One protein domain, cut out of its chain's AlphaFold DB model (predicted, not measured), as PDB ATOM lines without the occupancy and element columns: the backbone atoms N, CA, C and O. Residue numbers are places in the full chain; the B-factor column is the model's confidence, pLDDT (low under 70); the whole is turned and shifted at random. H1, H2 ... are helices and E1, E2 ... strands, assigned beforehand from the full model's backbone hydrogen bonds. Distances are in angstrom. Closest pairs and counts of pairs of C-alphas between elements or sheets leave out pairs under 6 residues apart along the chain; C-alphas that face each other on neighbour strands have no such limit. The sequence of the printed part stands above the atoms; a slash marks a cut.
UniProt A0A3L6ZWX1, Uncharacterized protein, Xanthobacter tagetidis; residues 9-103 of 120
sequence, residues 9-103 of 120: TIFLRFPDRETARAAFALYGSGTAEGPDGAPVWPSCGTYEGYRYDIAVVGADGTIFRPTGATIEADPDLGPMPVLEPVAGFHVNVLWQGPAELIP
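Overview. This is residues 9 to 103 of the 120 residues of an uncharacterized protein of Xanthobacter tagetidis (UniProt A0A3L6ZWX1). A strongly twisted sheet of four strands, with the one helix H1 packed on it, makes the body, and a long two-stranded hairpin, E4 and E5, reaches away from it as an arm. This arm makes much of the length; at the other end of the domain, residues 27 to 43 form a long loop. The printed part has 95 residues, with E1, H1, E2, E3, E4, E5 and E6 along the chain. The sheet's order is E1, E6, E3, E2, antiparallel throughout, and the class is mostly strand. The whole is loose, with a radius of gyration of the C-alphas of 17.6 A, and flat, spanning 55 by 35 by 18 A.

Arrangement. Edge strand E1, residues 9 to 14, is antiparallel to E6, residues 89 to 95, at 154 degrees; N 10 and O 93 are 2.8 A apart. H1, residues 17 to 26, is on the sheet, two layers with the helix on one face, at a height of 7.4 A. It only just lies over E1, with 3 C-alphas falling on it, and runs slantwise at 42 degrees on the local plane. Its closest C-alphas to E6 are Arg 17 and Phe 89, 5.9 A. In H1, 5 of 6 O i to N i+4 pairs are within hydrogen-bond range. E2, residues 44 to 47, and E3, residues 50 to 56, form a hairpin, with N 45 and O 52 at 2.9 A. E6 and E3 are antiparallel, with N 55 and O 92 at 2.9 A. E4, residues 64 to 72, and E5, residues 79 to 85, form a hairpin, with N 71 and O 80 at 2.8 A; both are apart from H1 and the four-stranded sheet. E4 bends by 88 degrees at residue 68.

Along the chain. E1 begins at C-alpha 9 (177.833, 156.909, 82.609), and E6 ends at C-alpha 95 (183.740, 157.383, 84.760). First to last C-alpha, E1 measures 16.2 A, H1 14.7 A, E2 10.2 A, E3 19.7 A, E4 18.7 A, E5 19.4 A and E6 18.9 A.

Size, cuts and confidence. The C-alphas of Gly 37 and Pro 75 are farthest apart, 57.2 A. The printed part has no cut. The link from H1 to E2 is long, 17 residues. Model confidence is under 70 at residues 31 to 32, 34, 39 and 58 to 62.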
ATOM      1  N   THR A   9     178.712 155.873  82.054       86.19
ATOM      2  CA  THR A   9     177.833 156.909  82.609       86.19
ATOM      3  C   THR A   9     177.119 156.376  83.845       86.19
ATOM      4  O   THR A   9     176.473 155.328  83.807       86.19
ATOM      5  N   ILE A  10     177.220 157.109  84.948       87.69
ATOM      6  CA  ILE A  10     176.528 156.816  86.201       87.69
ATOM      7  C   ILE A  10     175.507 157.925  86.434       87.69
ATOM      8  O   ILE A  10     175.866 159.100  86.500       87.69
ATOM      9  N   PHE A  11     174.243 157.541  86.572       86.56
ATOM     10  CA  PHE A  11     173.141 158.461  86.832       86.56
ATOM     11  C   PHE A  11     172.909 158.566  88.334       86.56
ATOM     12  O   PHE A  11     172.662 157.556  89.003       86.56
ATOM     13  N   LEU A  12     172.999 159.782  88.865       87.69
ATOM     14  CA  LEU A  12     172.857 160.054  90.286       87.69
ATOM     15  C   LEU A  12     171.706 161.017  90.551       87.69
ATOM     16  O   LEU A  12     171.488 161.976  89.810       87.69
ATOM     17  N   ARG A  13     171.006 160.788  91.661       88.69
ATOM     18  CA  ARG A  13     169.984 161.678  92.206       88.69
ATOM     19  C   ARG A  13     170.258 161.911  93.684       88.69
ATOM     20  O   ARG A  13     170.178 160.996  94.499       88.69
ATOM     21  N   PHE A  14     170.471 163.168  94.043       88.00
ATOM     22  CA  PHE A  14     170.619 163.622  95.423       88.00
ATOM     23  C   PHE A  14     169.375 164.395  95.888       88.00
ATOM     24  O   PHE A  14     168.611 164.884  95.053       88.00
ATOM     25  N   PRO A  15     169.129 164.515  97.205       88.62
ATOM     26  CA  PRO A  15     168.069 165.381  97.727       88.62
ATOM     27  C   PRO A  15     168.258 166.850  97.328       88.62
ATOM     28  O   PRO A  15     167.296 167.513  96.951       88.62
ATOM     29  N   ASP A  16     169.502 167.326  97.356       87.00
ATOM     30  CA  ASP A  16     169.886 168.702  97.070       87.00
ATOM     31  C   ASP A  16     171.348 168.786  96.590       87.00
ATOM     32  O   ASP A  16     172.095 167.801  96.563       87.00
ATOM     33  N   ARG A  17     171.748 169.995  96.183       86.25
ATOM     34  CA  ARG A  17     173.092 170.294  95.677       86.25
ATOM     35  C   ARG A  17     174.176 170.159  96.749       86.25
ATOM     36  O   ARG A  17     175.300 169.788  96.422       86.25
ATOM     37  N   GLU A  18     173.880 170.472  98.008       86.31
ATOM     38  CA  GLU A  18     174.874 170.431  99.091       86.31
ATOM     39  C   GLU A  18     175.265 168.990  99.425       86.31
ATOM     40  O   GLU A  18     176.451 168.669  99.494       86.31
ATOM     41  N   THR A  19     174.274 168.104  99.508       89.12
ATOM     42  CA  THR A  19     174.458 166.663  99.692       89.12
ATOM     43  C   THR A  19     175.271 166.066  98.545       89.12
ATOM     44  O   THR A  19     176.206 165.299  98.774       89.12
ATOM     45  N   ALA A  20     174.961 166.456  97.306       88.75
ATOM     46  CA  ALA A  20     175.698 166.006  96.132       88.75
ATOM     47  C   ALA A  20     177.171 166.451  96.178       88.75
ATOM     48  O   ALA A  20     178.077 165.653  95.945       88.75
ATOM     49  N   ARG A  21     177.429 167.712  96.550       86.56
ATOM     50  CA  ARG A  21     178.791 168.244  96.695       86.56
ATOM     51  C   ARG A  21     179.577 167.511  97.784       86.56
ATOM     52  O   ARG A  21     180.742 167.188  97.569       86.56
ATOM     53  N   ALA A  22     178.950 167.241  98.930       88.31
ATOM     54  CA  ALA A  22     179.575 166.492 100.017       88.31
ATOM     55  C   ALA A  22     179.969 165.074  99.574       88.31
ATOM     56  O   ALA A  22     181.074 164.632  99.876       88.31
ATOM     57  N   ALA A  23     179.113 164.396  98.801       90.50
ATOM     58  CA  ALA A  23     179.415 163.076  98.255       90.50
ATOM     59  C   ALA A  23     180.625 163.100  97.302       90.50
ATOM     60  O   ALA A  23     181.522 162.275  97.434       90.50
ATOM     61  N   PHE A  24     180.701 164.064  96.381       90.56
ATOM     62  CA  PHE A  24     181.839 164.157  95.457       90.56
ATOM     63  C   PHE A  24     183.157 164.543  96.133       90.56
ATOM     64  O   PHE A  24     184.216 164.085  95.702       90.56
ATOM     65  N   ALA A  25     183.105 165.317  97.219       88.44
ATOM     66  CA  ALA A  25     184.294 165.648  97.996       88.44
ATOM     67  C   ALA A  25     184.976 164.396  98.578       88.44
ATOM     68  O   ALA A  25     186.205 164.352  98.632       88.44
ATOM     69  N   LEU A  26     184.205 163.359  98.941       88.25
ATOM     70  CA  LEU A  26     184.739 162.069  99.403       88.25
ATOM     71  C   LEU A  26     185.512 161.319  98.311       88.25
ATOM     72  O   LEU A  26     186.394 160.523  98.622       88.25
ATOM     73  N   TYR A  27     185.212 161.598  97.041       88.94
ATOM     74  CA  TYR A  27     185.787 160.918  95.881       88.94
ATOM     75  C   TYR A  27     186.774 161.790  95.104       88.94
ATOM     76  O   TYR A  27     187.051 161.548  93.937       88.94
ATOM     77  N   GLY A  28     187.355 162.798  95.758       84.00
ATOM     78  CA  GLY A  28     188.487 163.525  95.190       84.00
ATOM     79  C   GLY A  28     188.110 164.551  94.121       84.00
ATOM     80  O   GLY A  28     188.964 164.935  93.324       84.00
ATOM     81  N   SER A  29     186.867 165.050  94.116       83.19
ATOM     82  CA  SER A  29     186.527 166.269  93.362       83.19
ATOM     83  C   SER A  29     187.134 167.538  93.967       83.19
ATOM     84  O   SER A  29     187.163 168.584  93.324       83.19
ATOM     85  N   GLY A  30     187.574 167.459  95.229       71.50
ATOM     86  CA  GLY A  30     188.035 168.604  96.010       71.50
ATOM     87  C   GLY A  30     186.943 169.653  96.249       71.50
ATOM     88  O   GLY A  30     185.770 169.469  95.912       71.50
ATOM     89  N   THR A  31     187.346 170.772  96.850       66.00
ATOM     90  CA  THR A  31     186.555 172.005  96.929       66.00
ATOM     91  C   THR A  31     187.078 172.973  95.871       66.00
ATOM     92  O   THR A  31     188.161 173.529  96.031       66.00
ATOM     93  N   ALA A  32     186.341 173.156  94.775       66.69
ATOM     94  CA  ALA A  32     186.656 174.207  93.813       66.69
ATOM     95  C   ALA A  32     186.163 175.554  94.365       66.69
ATOM     96  O   ALA A  32     184.997 175.671  94.746       66.69
ATOM     97  N   GLU A  33     187.033 176.560  94.407       72.38
ATOM     98  CA  GLU A  33     186.670 177.945  94.719       72.38
ATOM     99  C   GLU A  33     186.684 178.776  93.432       72.38
ATOM    100  O   GLU A  33     187.524 178.583  92.550       72.38
ATOM    101  N   GLY A  34     185.709 179.669  93.299       69.19
ATOM    102  CA  GLY A  34     185.596 180.604  92.193       69.19
ATOM    103  C   GLY A  34     186.601 181.750  92.313       69.19
ATOM    104  O   GLY A  34     187.303 181.866  93.317       69.19
ATOM    105  N   PRO A  35     186.661 182.643  91.308       72.31
ATOM    106  CA  PRO A  35     187.555 183.805  91.322       72.31
ATOM    107  C   PRO A  35     187.369 184.740  92.531       72.31
ATOM    108  O   PRO A  35     188.256 185.526  92.848       72.31
ATOM    109  N   ASP A  36     186.212 184.668  93.184       82.81
ATOM    110  CA  ASP A  36     185.801 185.419  94.369       82.81
ATOM    111  C   ASP A  36     185.957 184.629  95.686       82.81
ATOM    112  O   ASP A  36     185.555 185.114  96.743       82.81
ATOM    113  N   GLY A  37     186.521 183.418  95.639       71.69
ATOM    114  CA  GLY A  37     186.619 182.512  96.786       71.69
ATOM    115  C   GLY A  37     185.302 181.807  97.135       71.69
ATOM    116  O   GLY A  37     185.237 181.080  98.125       71.69
ATOM    117  N   ALA A  38     184.233 181.995  96.349       72.94
ATOM    118  CA  ALA A  38     182.967 181.313  96.594       72.94
ATOM    119  C   ALA A  38     183.057 179.835  96.171       72.94
ATOM    120  O   ALA A  38     183.653 179.530  95.138       72.94
ATOM    121  N   PRO A  39     182.439 178.889  96.898       67.38
ATOM    122  CA  PRO A  39     182.435 177.490  96.487       67.38
ATOM    123  C   PRO A  39     181.734 177.294  95.137       67.38
ATOM    124  O   PRO A  39     180.556 177.625  94.977       67.38
ATOM    125  N   VAL A  40     182.435 176.692  94.183       75.69
ATOM    126  CA  VAL A  40     181.913 176.342  92.859       75.69
ATOM    127  C   VAL A  40     181.605 174.851  92.814       75.69
ATOM    128  O   VAL A  40     182.191 174.030  93.523       75.69
ATOM    129  N   TRP A  41     180.628 174.490  91.986       79.00
ATOM    130  CA  TRP A  41     180.332 173.091  91.726       79.00
ATOM    131  C   TRP A  41     181.509 172.414  91.005       79.00
ATOM    132  O   TRP A  41     181.950 172.938  89.980       79.00
ATOM    133  N   PRO A  42     182.011 171.267  91.497       81.31
ATOM    134  CA  PRO A  42     183.121 170.585  90.850       81.31
ATOM    135  C   PRO A  42     182.710 170.040  89.477       81.31
ATOM    136  O   PRO A  42     181.666 169.407  89.337       81.31
ATOM    137  N   SER A  43     183.544 170.261  88.462       83.25
ATOM    138  CA  SER A  43     183.336 169.728  87.108       83.25
ATOM    139  C   SER A  43     183.964 168.348  86.895       83.25
ATOM    140  O   SER A  43     183.623 167.668  85.932       83.25
ATOM    141  N   CYS A  44     184.876 167.920  87.770       87.62
ATOM    142  CA  CYS A  44     185.542 166.622  87.710       87.62
ATOM    143  C   CYS A  44     186.144 166.239  89.073       87.62
ATOM    144  O   CYS A  44     186.133 167.031  90.018       87.62
ATOM    145  N   GLY A  45     186.673 165.021  89.167       89.12
ATOM    146  CA  GLY A  45     187.473 164.555  90.295       89.12
ATOM    147  C   GLY A  45     188.422 163.430  89.901       89.12
ATOM    148  O   GLY A  45     188.431 162.978  88.753       89.12
ATOM    149  N   THR A  46     189.258 163.005  90.847       90.31
ATOM    150  CA  THR A  46     190.130 161.831  90.695       90.31
ATOM    151  C   THR A  46     189.948 160.896  91.882       90.31
ATOM    152  O   THR A  46     190.159 161.303  93.022       90.31
ATOM    153  N   TYR A  47     189.606 159.640  91.605       91.38
ATOM    154  CA  TYR A  47     189.402 158.596  92.606       91.38
ATOM    155  C   TYR A  47     190.179 157.340  92.211       91.38
ATOM    156  O   TYR A  47     190.138 156.937  91.050       91.38
ATOM    157  N   GLU A  48     190.935 156.762  93.150       91.19
ATOM    158  CA  GLU A  48     191.788 155.578  92.915       91.19
ATOM    159  C   GLU A  48     192.717 155.711  91.685       91.19
ATOM    160  O   GLU A  48     193.019 154.744  90.994       91.19
ATOM    161  N   GLY A  49     193.164 156.936  91.383       89.06
ATOM    162  CA  GLY A  49     194.028 157.234  90.232       89.06
ATOM    163  C   GLY A  49     193.304 157.441  88.895       89.06
ATOM    164  O   GLY A  49     193.963 157.760  87.906       89.06
ATOM    165  N   TYR A  50     191.974 157.338  88.857       89.44
ATOM    166  CA  TYR A  50     191.166 157.534  87.653       89.44
ATOM    167  C   TYR A  50     190.372 158.835  87.705       89.44
ATOM    168  O   TYR A  50     189.782 159.198  88.725       89.44
ATOM    169  N   ARG A  51     190.337 159.538  86.572       88.06
ATOM    170  CA  ARG A  51     189.522 160.738  86.397       88.06
ATOM    171  C   ARG A  51     188.057 160.364  86.183       88.06
ATOM    172  O   ARG A  51     187.741 159.409  85.474       88.06
ATOM    173  N   TYR A  52     187.170 161.193  86.714       89.94
ATOM    174  CA  TYR A  52     185.774 161.233  86.302       89.94
ATOM    175  C   TYR A  52     185.316 162.671  86.080       89.94
ATOM    176  O   TYR A  52     185.785 163.590  86.755       89.94
ATOM    177  N   ASP A  53     184.394 162.862  85.143       89.38
ATOM    178  CA  ASP A  53     183.788 164.163  84.862       89.38
ATOM    179  C   ASP A  53     182.365 164.219  85.427       89.38
ATOM    180  O   ASP A  53     181.653 163.214  85.463       89.38
ATOM    181  N   ILE A  54     181.962 165.397  85.898       87.88
ATOM    182  CA  ILE A  54     180.686 165.646  86.566       87.88
ATOM    183  C   ILE A  54     179.862 166.598  85.700       87.88
ATOM    184  O   ILE A  54     180.235 167.754  85.498       87.88
ATOM    185  N   ALA A  55     178.699 166.139  85.256       84.94
ATOM    186  CA  ALA A  55     177.717 166.954  84.559       84.94
ATOM    187  C   ALA A  55     176.479 167.127  85.444       84.94
ATOM    188  O   ALA A  55     175.746 166.170  85.700       84.94
ATOM    189  N   VAL A  56     176.238 168.354  85.917       76.88
ATOM    190  CA  VAL A  56     174.939 168.695  86.516       76.88
ATOM    191  C   VAL A  56     173.917 168.675  85.407       76.88
ATOM    192  O   VAL A  56     174.069 169.380  84.408       76.88
ATOM    193  N   VAL A  57     172.865 167.897  85.603       71.44
ATOM    194  CA  VAL A  57     171.770 167.897  84.657       71.44
ATOM    195  C   VAL A  57     170.854 169.067  85.030       71.44
ATOM    196  O   VAL A  57     170.278 169.097  86.116       71.44
ATOM    197  N   GLY A  58     170.848 170.108  84.188       59.09
ATOM    198  CA  GLY A  58     170.067 171.335  84.389       59.09
ATOM    199  C   GLY A  58     168.554 171.106  84.294       59.09
ATOM    200  O   GLY A  58     168.110 169.973  84.137       59.09
ATOM    201  N   ALA A  59     167.774 172.194  84.366       45.75
ATOM    202  CA  ALA A  59     166.304 172.201  84.459       45.75
ATOM    203  C   ALA A  59     165.559 171.293  83.450       45.75
ATOM    204  O   ALA A  59     164.442 170.871  83.745       45.75
ATOM    205  N   ASP A  60     166.188 170.934  82.326       46.69
ATOM    206  CA  ASP A  60     165.581 170.139  81.252       46.69
ATOM    207  C   ASP A  60     165.951 168.646  81.271       46.69
ATOM    208  O   ASP A  60     165.264 167.836  80.654       46.69
ATOM    209  N   GLY A  61     166.993 168.233  82.002       54.41
ATOM    210  CA  GLY A  61     167.347 166.816  82.132       54.41
ATOM    211  C   GLY A  61     166.958 166.290  83.508       54.41
ATOM    212  O   GLY A  61     167.767 166.038  84.401       54.41
ATOM    213  N   THR A  62     165.655 166.149  83.684       66.06
ATOM    214  CA  THR A  62     165.088 165.507  84.863       66.06
ATOM    215  C   THR A  62     164.924 164.021  84.580       66.06
ATOM    216  O   THR A  62     164.450 163.641  83.514       66.06
ATOM    217  N   ILE A  63     165.306 163.160  85.523       70.75
ATOM    218  CA  ILE A  63     164.949 161.745  85.417       70.75
ATOM    219  C   ILE A  63     163.437 161.649  85.599       70.75
ATOM    220  O   ILE A  63     162.904 162.135  86.594       70.75
ATOM    221  N   PHE A  64     162.751 161.018  84.654       74.69
ATOM    222  CA  PHE A  64     161.318 160.774  84.742       74.69
ATOM    223  C   PHE A  64     161.036 159.334  85.157       74.69
ATOM    224  O   PHE A  64     161.776 158.413  84.805       74.69
ATOM    225  N   ARG A  65     159.938 159.131  85.886       74.19
ATOM    226  CA  ARG A  65     159.441 157.798  86.236       74.19
ATOM    227  C   ARG A  65     157.968 157.638  85.854       74.19
ATOM    228  O   ARG A  65     157.224 158.615  85.946       74.19
ATOM    229  N   PRO A  66     157.519 156.431  85.467       80.31
ATOM    230  CA  PRO A  66     156.099 156.161  85.284       80.31
ATOM    231  C   PRO A  66     155.320 156.367  86.586       80.31
ATOM    232  O   PRO A  66     155.736 155.889  87.642       80.31
ATOM    233  N   THR A  67     154.168 157.029  86.504       80.69
ATOM    234  CA  THR A  67     153.254 157.217  87.647       80.69
ATOM    235  C   THR A  67     152.343 156.010  87.881       80.69
ATOM    236  O   THR A  67     151.664 155.929  88.901       80.69
ATOM    237  N   GLY A  68     152.302 155.078  86.922       79.75
ATOM    238  CA  GLY A  68     151.335 153.979  86.869       79.75
ATOM    239  C   GLY A  68     150.027 154.337  86.155       79.75
ATOM    240  O   GLY A  68     149.235 153.442  85.879       79.75
ATOM    241  N   ALA A  69     149.809 155.611  85.814       86.50
ATOM    242  CA  ALA A  69     148.718 156.025  84.938       86.50
ATOM    243  C   ALA A  69     149.118 155.910  83.459       86.50
ATOM    244  O   ALA A  69     150.297 155.993  83.108       86.50
ATOM    245  N   THR A  70     148.120 155.783  82.589       88.31
ATOM    246  CA  THR A  70     148.284 155.812  81.134       88.31
ATOM    247  C   THR A  70     147.382 156.875  80.522       88.31
ATOM    248  O   THR A  70     146.288 157.135  81.022       88.31
ATOM    249  N   ILE A  71     147.841 157.483  79.434       87.25
ATOM    250  CA  ILE A  71     147.059 158.381  78.589       87.25
ATOM    251  C   ILE A  71     146.927 157.772  77.199       87.25
ATOM    252  O   ILE A  71     147.883 157.221  76.657       87.25
ATOM    253  N   GLU A  72     145.745 157.899  76.610       84.31
ATOM    254  CA  GLU A  72     145.550 157.618  75.189       84.31
ATOM    255  C   GLU A  72     146.181 158.770  74.407       84.31
ATOM    256  O   GLU A  72     145.630 159.871  74.361       84.31
ATOM    257  N   ALA A  73     147.389 158.554  73.886       71.69
ATOM    258  CA  ALA A  73     148.142 159.602  73.203       71.69
ATOM    259  C   ALA A  73     147.932 159.580  71.680       71.69
ATOM    260  O   ALA A  73     147.960 160.641  71.062       71.69
ATOM    261  N   ASP A  74     147.686 158.399  71.097       79.88
ATOM    262  CA  ASP A  74     147.373 158.186  69.678       79.88
ATOM    263  C   ASP A  74     146.742 156.781  69.484       79.88
ATOM    264  O   ASP A  74     147.257 155.821  70.070       79.88
ATOM    265  N   PRO A  75     145.668 156.614  68.683       73.12
ATOM    266  CA  PRO A  75     145.084 155.303  68.371       73.12
ATOM    267  C   PRO A  75     146.067 154.268  67.801       73.12
ATOM    268  O   PRO A  75     145.870 153.073  68.023       73.12
ATOM    269  N   ASP A  76     147.113 154.708  67.096       81.88
ATOM    270  CA  ASP A  76     148.105 153.837  66.455       81.88
ATOM    271  C   ASP A  76     149.294 153.504  67.380       81.88
ATOM    272  O   ASP A  76     149.973 152.493  67.180       81.88
ATOM    273  N   LEU A  77     149.547 154.325  68.409       76.81
ATOM    274  CA  LEU A  77     150.600 154.090  69.413       76.81
ATOM    275  C   LEU A  77     150.081 153.354  70.655       76.81
ATOM    276  O   LEU A  77     150.868 152.744  71.384       76.81
ATOM    277  N   GLY A  78     148.767 153.390  70.887       79.94
ATOM    278  CA  GLY A  78     148.138 152.834  72.077       79.94
ATOM    279  C   GLY A  78     148.414 153.654  73.348       79.94
ATOM    280  O   GLY A  78     148.969 154.757  73.295       79.94
ATOM    281  N   PRO A  79     148.011 153.133  74.520       83.06
ATOM    282  CA  PRO A  79     148.145 153.842  75.786       83.06
ATOM    283  C   PRO A  79     149.615 154.072  76.150       83.06
ATOM    284  O   PRO A  79     150.389 153.128  76.323       83.06
ATOM    285  N   MET A  80     149.986 155.339  76.334       83.38
ATOM    286  CA  MET A  80     151.320 155.745  76.771       83.38
ATOM    287  C   MET A  80     151.356 155.986  78.284       83.38
ATOM    288  O   MET A  80     150.413 156.556  78.836       83.38
ATOM    289  N   PRO A  81     152.435 155.600  78.986       82.31
ATOM    290  CA  PRO A  81     152.558 155.856  80.414       82.31
ATOM    291  C   PRO A  81     152.702 157.353  80.690       82.31
ATOM    292  O   PRO A  81     153.483 158.052  80.045       82.31
ATOM    293  N   VAL A  82     151.992 157.840  81.705       82.69
ATOM    294  CA  VAL A  82     152.235 159.178  82.245       82.69
ATOM    295  C   VAL A  82     153.535 159.140  83.033       82.69
ATOM    296  O   VAL A  82     153.716 158.303  83.923       82.69
ATOM    297  N   LEU A  83     154.433 160.059  82.705       81.44
ATOM    298  CA  LEU A  83     155.723 160.201  83.357       81.44
ATOM    299  C   LEU A  83     155.722 161.435  84.262       81.44
ATOM    300  O   LEU A  83     155.200 162.482  83.884       81.44
ATOM    301  N   GLU A  84     156.333 161.329  85.439       76.62
ATOM    302  CA  GLU A  84     156.552 162.460  86.345       76.62
ATOM    303  C   GLU A  84     158.044 162.677  86.613       76.62
ATOM    304  O   GLU A  84     158.808 161.702  86.656       76.62
ATOM    305  N   PRO A  85     158.477 163.936  86.806       76.62
ATOM    306  CA  PRO A  85     159.845 164.221  87.194       76.62
ATOM    307  C   PRO A  85     160.137 163.645  88.580       76.62
ATOM    308  O   PRO A  85     159.399 163.858  89.544       76.62
ATOM    309  N   VAL A  86     161.264 162.955  88.708       76.12
ATOM    310  CA  VAL A  86     161.821 162.594  90.008       76.12
ATOM    311  C   VAL A  86     162.334 163.881  90.647       76.12
ATOM    312  O   VAL A  86     163.270 164.487  90.150       76.12
ATOM    313  N   ALA A  87     161.736 164.338  91.747       79.56
ATOM    314  CA  ALA A  87     162.256 165.511  92.456       79.56
ATOM    315  C   ALA A  87     163.698 165.253  92.921       79.56
ATOM    316  O   ALA A  87     163.988 164.137  93.348       79.56
ATOM    317  N   GLY A  88     164.580 166.253  92.912       83.25
ATOM    318  CA  GLY A  88     165.948 166.149  93.436       83.25
ATOM    319  C   GLY A  88     166.991 166.825  92.550       83.25
ATOM    320  O   GLY A  88     166.663 167.473  91.557       83.25
ATOM    321  N   PHE A  89     168.256 166.671  92.927       83.94
ATOM    322  CA  PHE A  89     169.411 167.190  92.205       83.94
ATOM    323  C   PHE A  89     170.090 166.066  91.416       83.94
ATOM    324  O   PHE A  89     170.652 165.141  92.011       83.94
ATOM    325  N   HIS A  90     170.019 166.132  90.087       86.00
ATOM    326  CA  HIS A  90     170.536 165.089  89.203       86.00
ATOM    327  C   HIS A  90     171.937 165.402  88.705       86.00
ATOM    328  O   HIS A  90     172.253 166.530  88.316       86.00
ATOM    329  N   VAL A  91     172.775 164.372  88.696       85.62
ATOM    330  CA  VAL A  91     174.159 164.472  88.257       85.62
ATOM    331  C   VAL A  91     174.515 163.235  87.456       85.62
ATOM    332  O   VAL A  91     174.308 162.115  87.917       85.62
ATOM    333  N   ASN A  92     175.100 163.441  86.283       87.38
ATOM    334  CA  ASN A  92     175.721 162.372  85.521       87.38
ATOM    335  C   ASN A  92     177.222 162.397  85.772       87.38
ATOM    336  O   ASN A  92     177.862 163.447  85.695       87.38
ATOM    337  N   VAL A  93     177.780 161.229  86.066       88.50
ATOM    338  CA  VAL A  93     179.221 161.038  86.203       88.50
ATOM    339  C   VAL A  93     179.713 160.231  85.018       88.50
ATOM    340  O   VAL A  93     179.214 159.136  84.769       88.50
ATOM    341  N   LEU A  94     180.703 160.765  84.310       89.81
ATOM    342  CA  LEU A  94     181.425 160.046  83.271       89.81
ATOM    343  C   LEU A  94     182.682 159.431  83.888       89.81
ATOM    344  O   LEU A  94     183.676 160.122  84.107       89.81
ATOM    345  N   TRP A  95     182.623 158.138  84.197       90.56
ATOM    346  CA  TRP A  95     183.740 157.383  84.760       90.56
ATOM    347  C   TRP A  95     184.656 156.860  83.654       90.56
ATOM    348  O   TRP A  95     184.163 156.261  82.702       90.56
ATOM    349  N   GLN A  96     185.971 157.059  83.783       88.12
ATOM    350  CA  GLN A  96     186.963 156.676  82.764       88.12
ATOM    351  C   GLN A  96     187.875 155.510  83.194       88.12
ATOM    352  O   GLN A  96     188.863 155.228  82.518       88.12
ATOM    353  N   GLY A  97     187.585 154.849  84.319       87.25
ATOM    354  CA  GLY A  97     188.370 153.728  84.845       87.25
ATOM    355  C   GLY A  97     187.668 152.363  84.747       87.25
ATOM    356  O   GLY A  97     186.590 152.250  84.159       87.25
ATOM    357  N   PRO A  98     188.242 151.321  85.374       87.75
ATOM    358  CA  PRO A  98     187.616 150.007  85.513       87.75
ATOM    359  C   PRO A  98     186.276 150.078  86.258       87.75
ATOM    360  O   PRO A  98     186.113 150.882  87.178       87.75
ATOM    361  N   ALA A  99     185.303 149.249  85.873       85.50
ATOM    362  CA  ALA A  99     183.940 149.305  86.412       85.50
ATOM    363  C   ALA A  99     183.868 148.918  87.900       85.50
ATOM    364  O   ALA A  99     183.031 149.423  88.644       85.50
ATOM    365  N   GLU A 100     184.764 148.043  88.339       87.56
ATOM    366  CA  GLU A 100     184.931 147.595  89.719       87.56
ATOM    367  C   GLU A 100     185.487 148.677  90.656       87.56
ATOM    368  O   GLU A 100     185.366 148.541  91.871       87.56
ATOM    369  N   LEU A 101     186.065 149.751  90.102       90.12
ATOM    370  CA  LEU A 101     186.595 150.898  90.850       90.12
ATOM    371  C   LEU A 101     185.661 152.114  90.825       90.12
ATOM    372  O   LEU A 101     186.018 153.178  91.330       90.12
ATOM    373  N   ILE A 102     184.466 151.975  90.242       89.00
ATOM    374  CA  ILE A 102     183.451 153.028  90.277       89.00
ATOM    375  C   ILE A 102     183.123 153.363  91.744       89.00
ATOM    376  O   ILE A 102     182.787 152.447  92.499       89.00
ATOM    377  N   PRO A 103     183.145 154.654  92.145       89.31
ATOM    378  CA  PRO A 103     182.750 155.050  93.488       89.31
ATOM    379  C   PRO A 103     181.339 154.568  93.834       89.31
ATOM    380  O   PRO A 103     180.402 154.703  93.037       89.31
TER     381      PRO A 103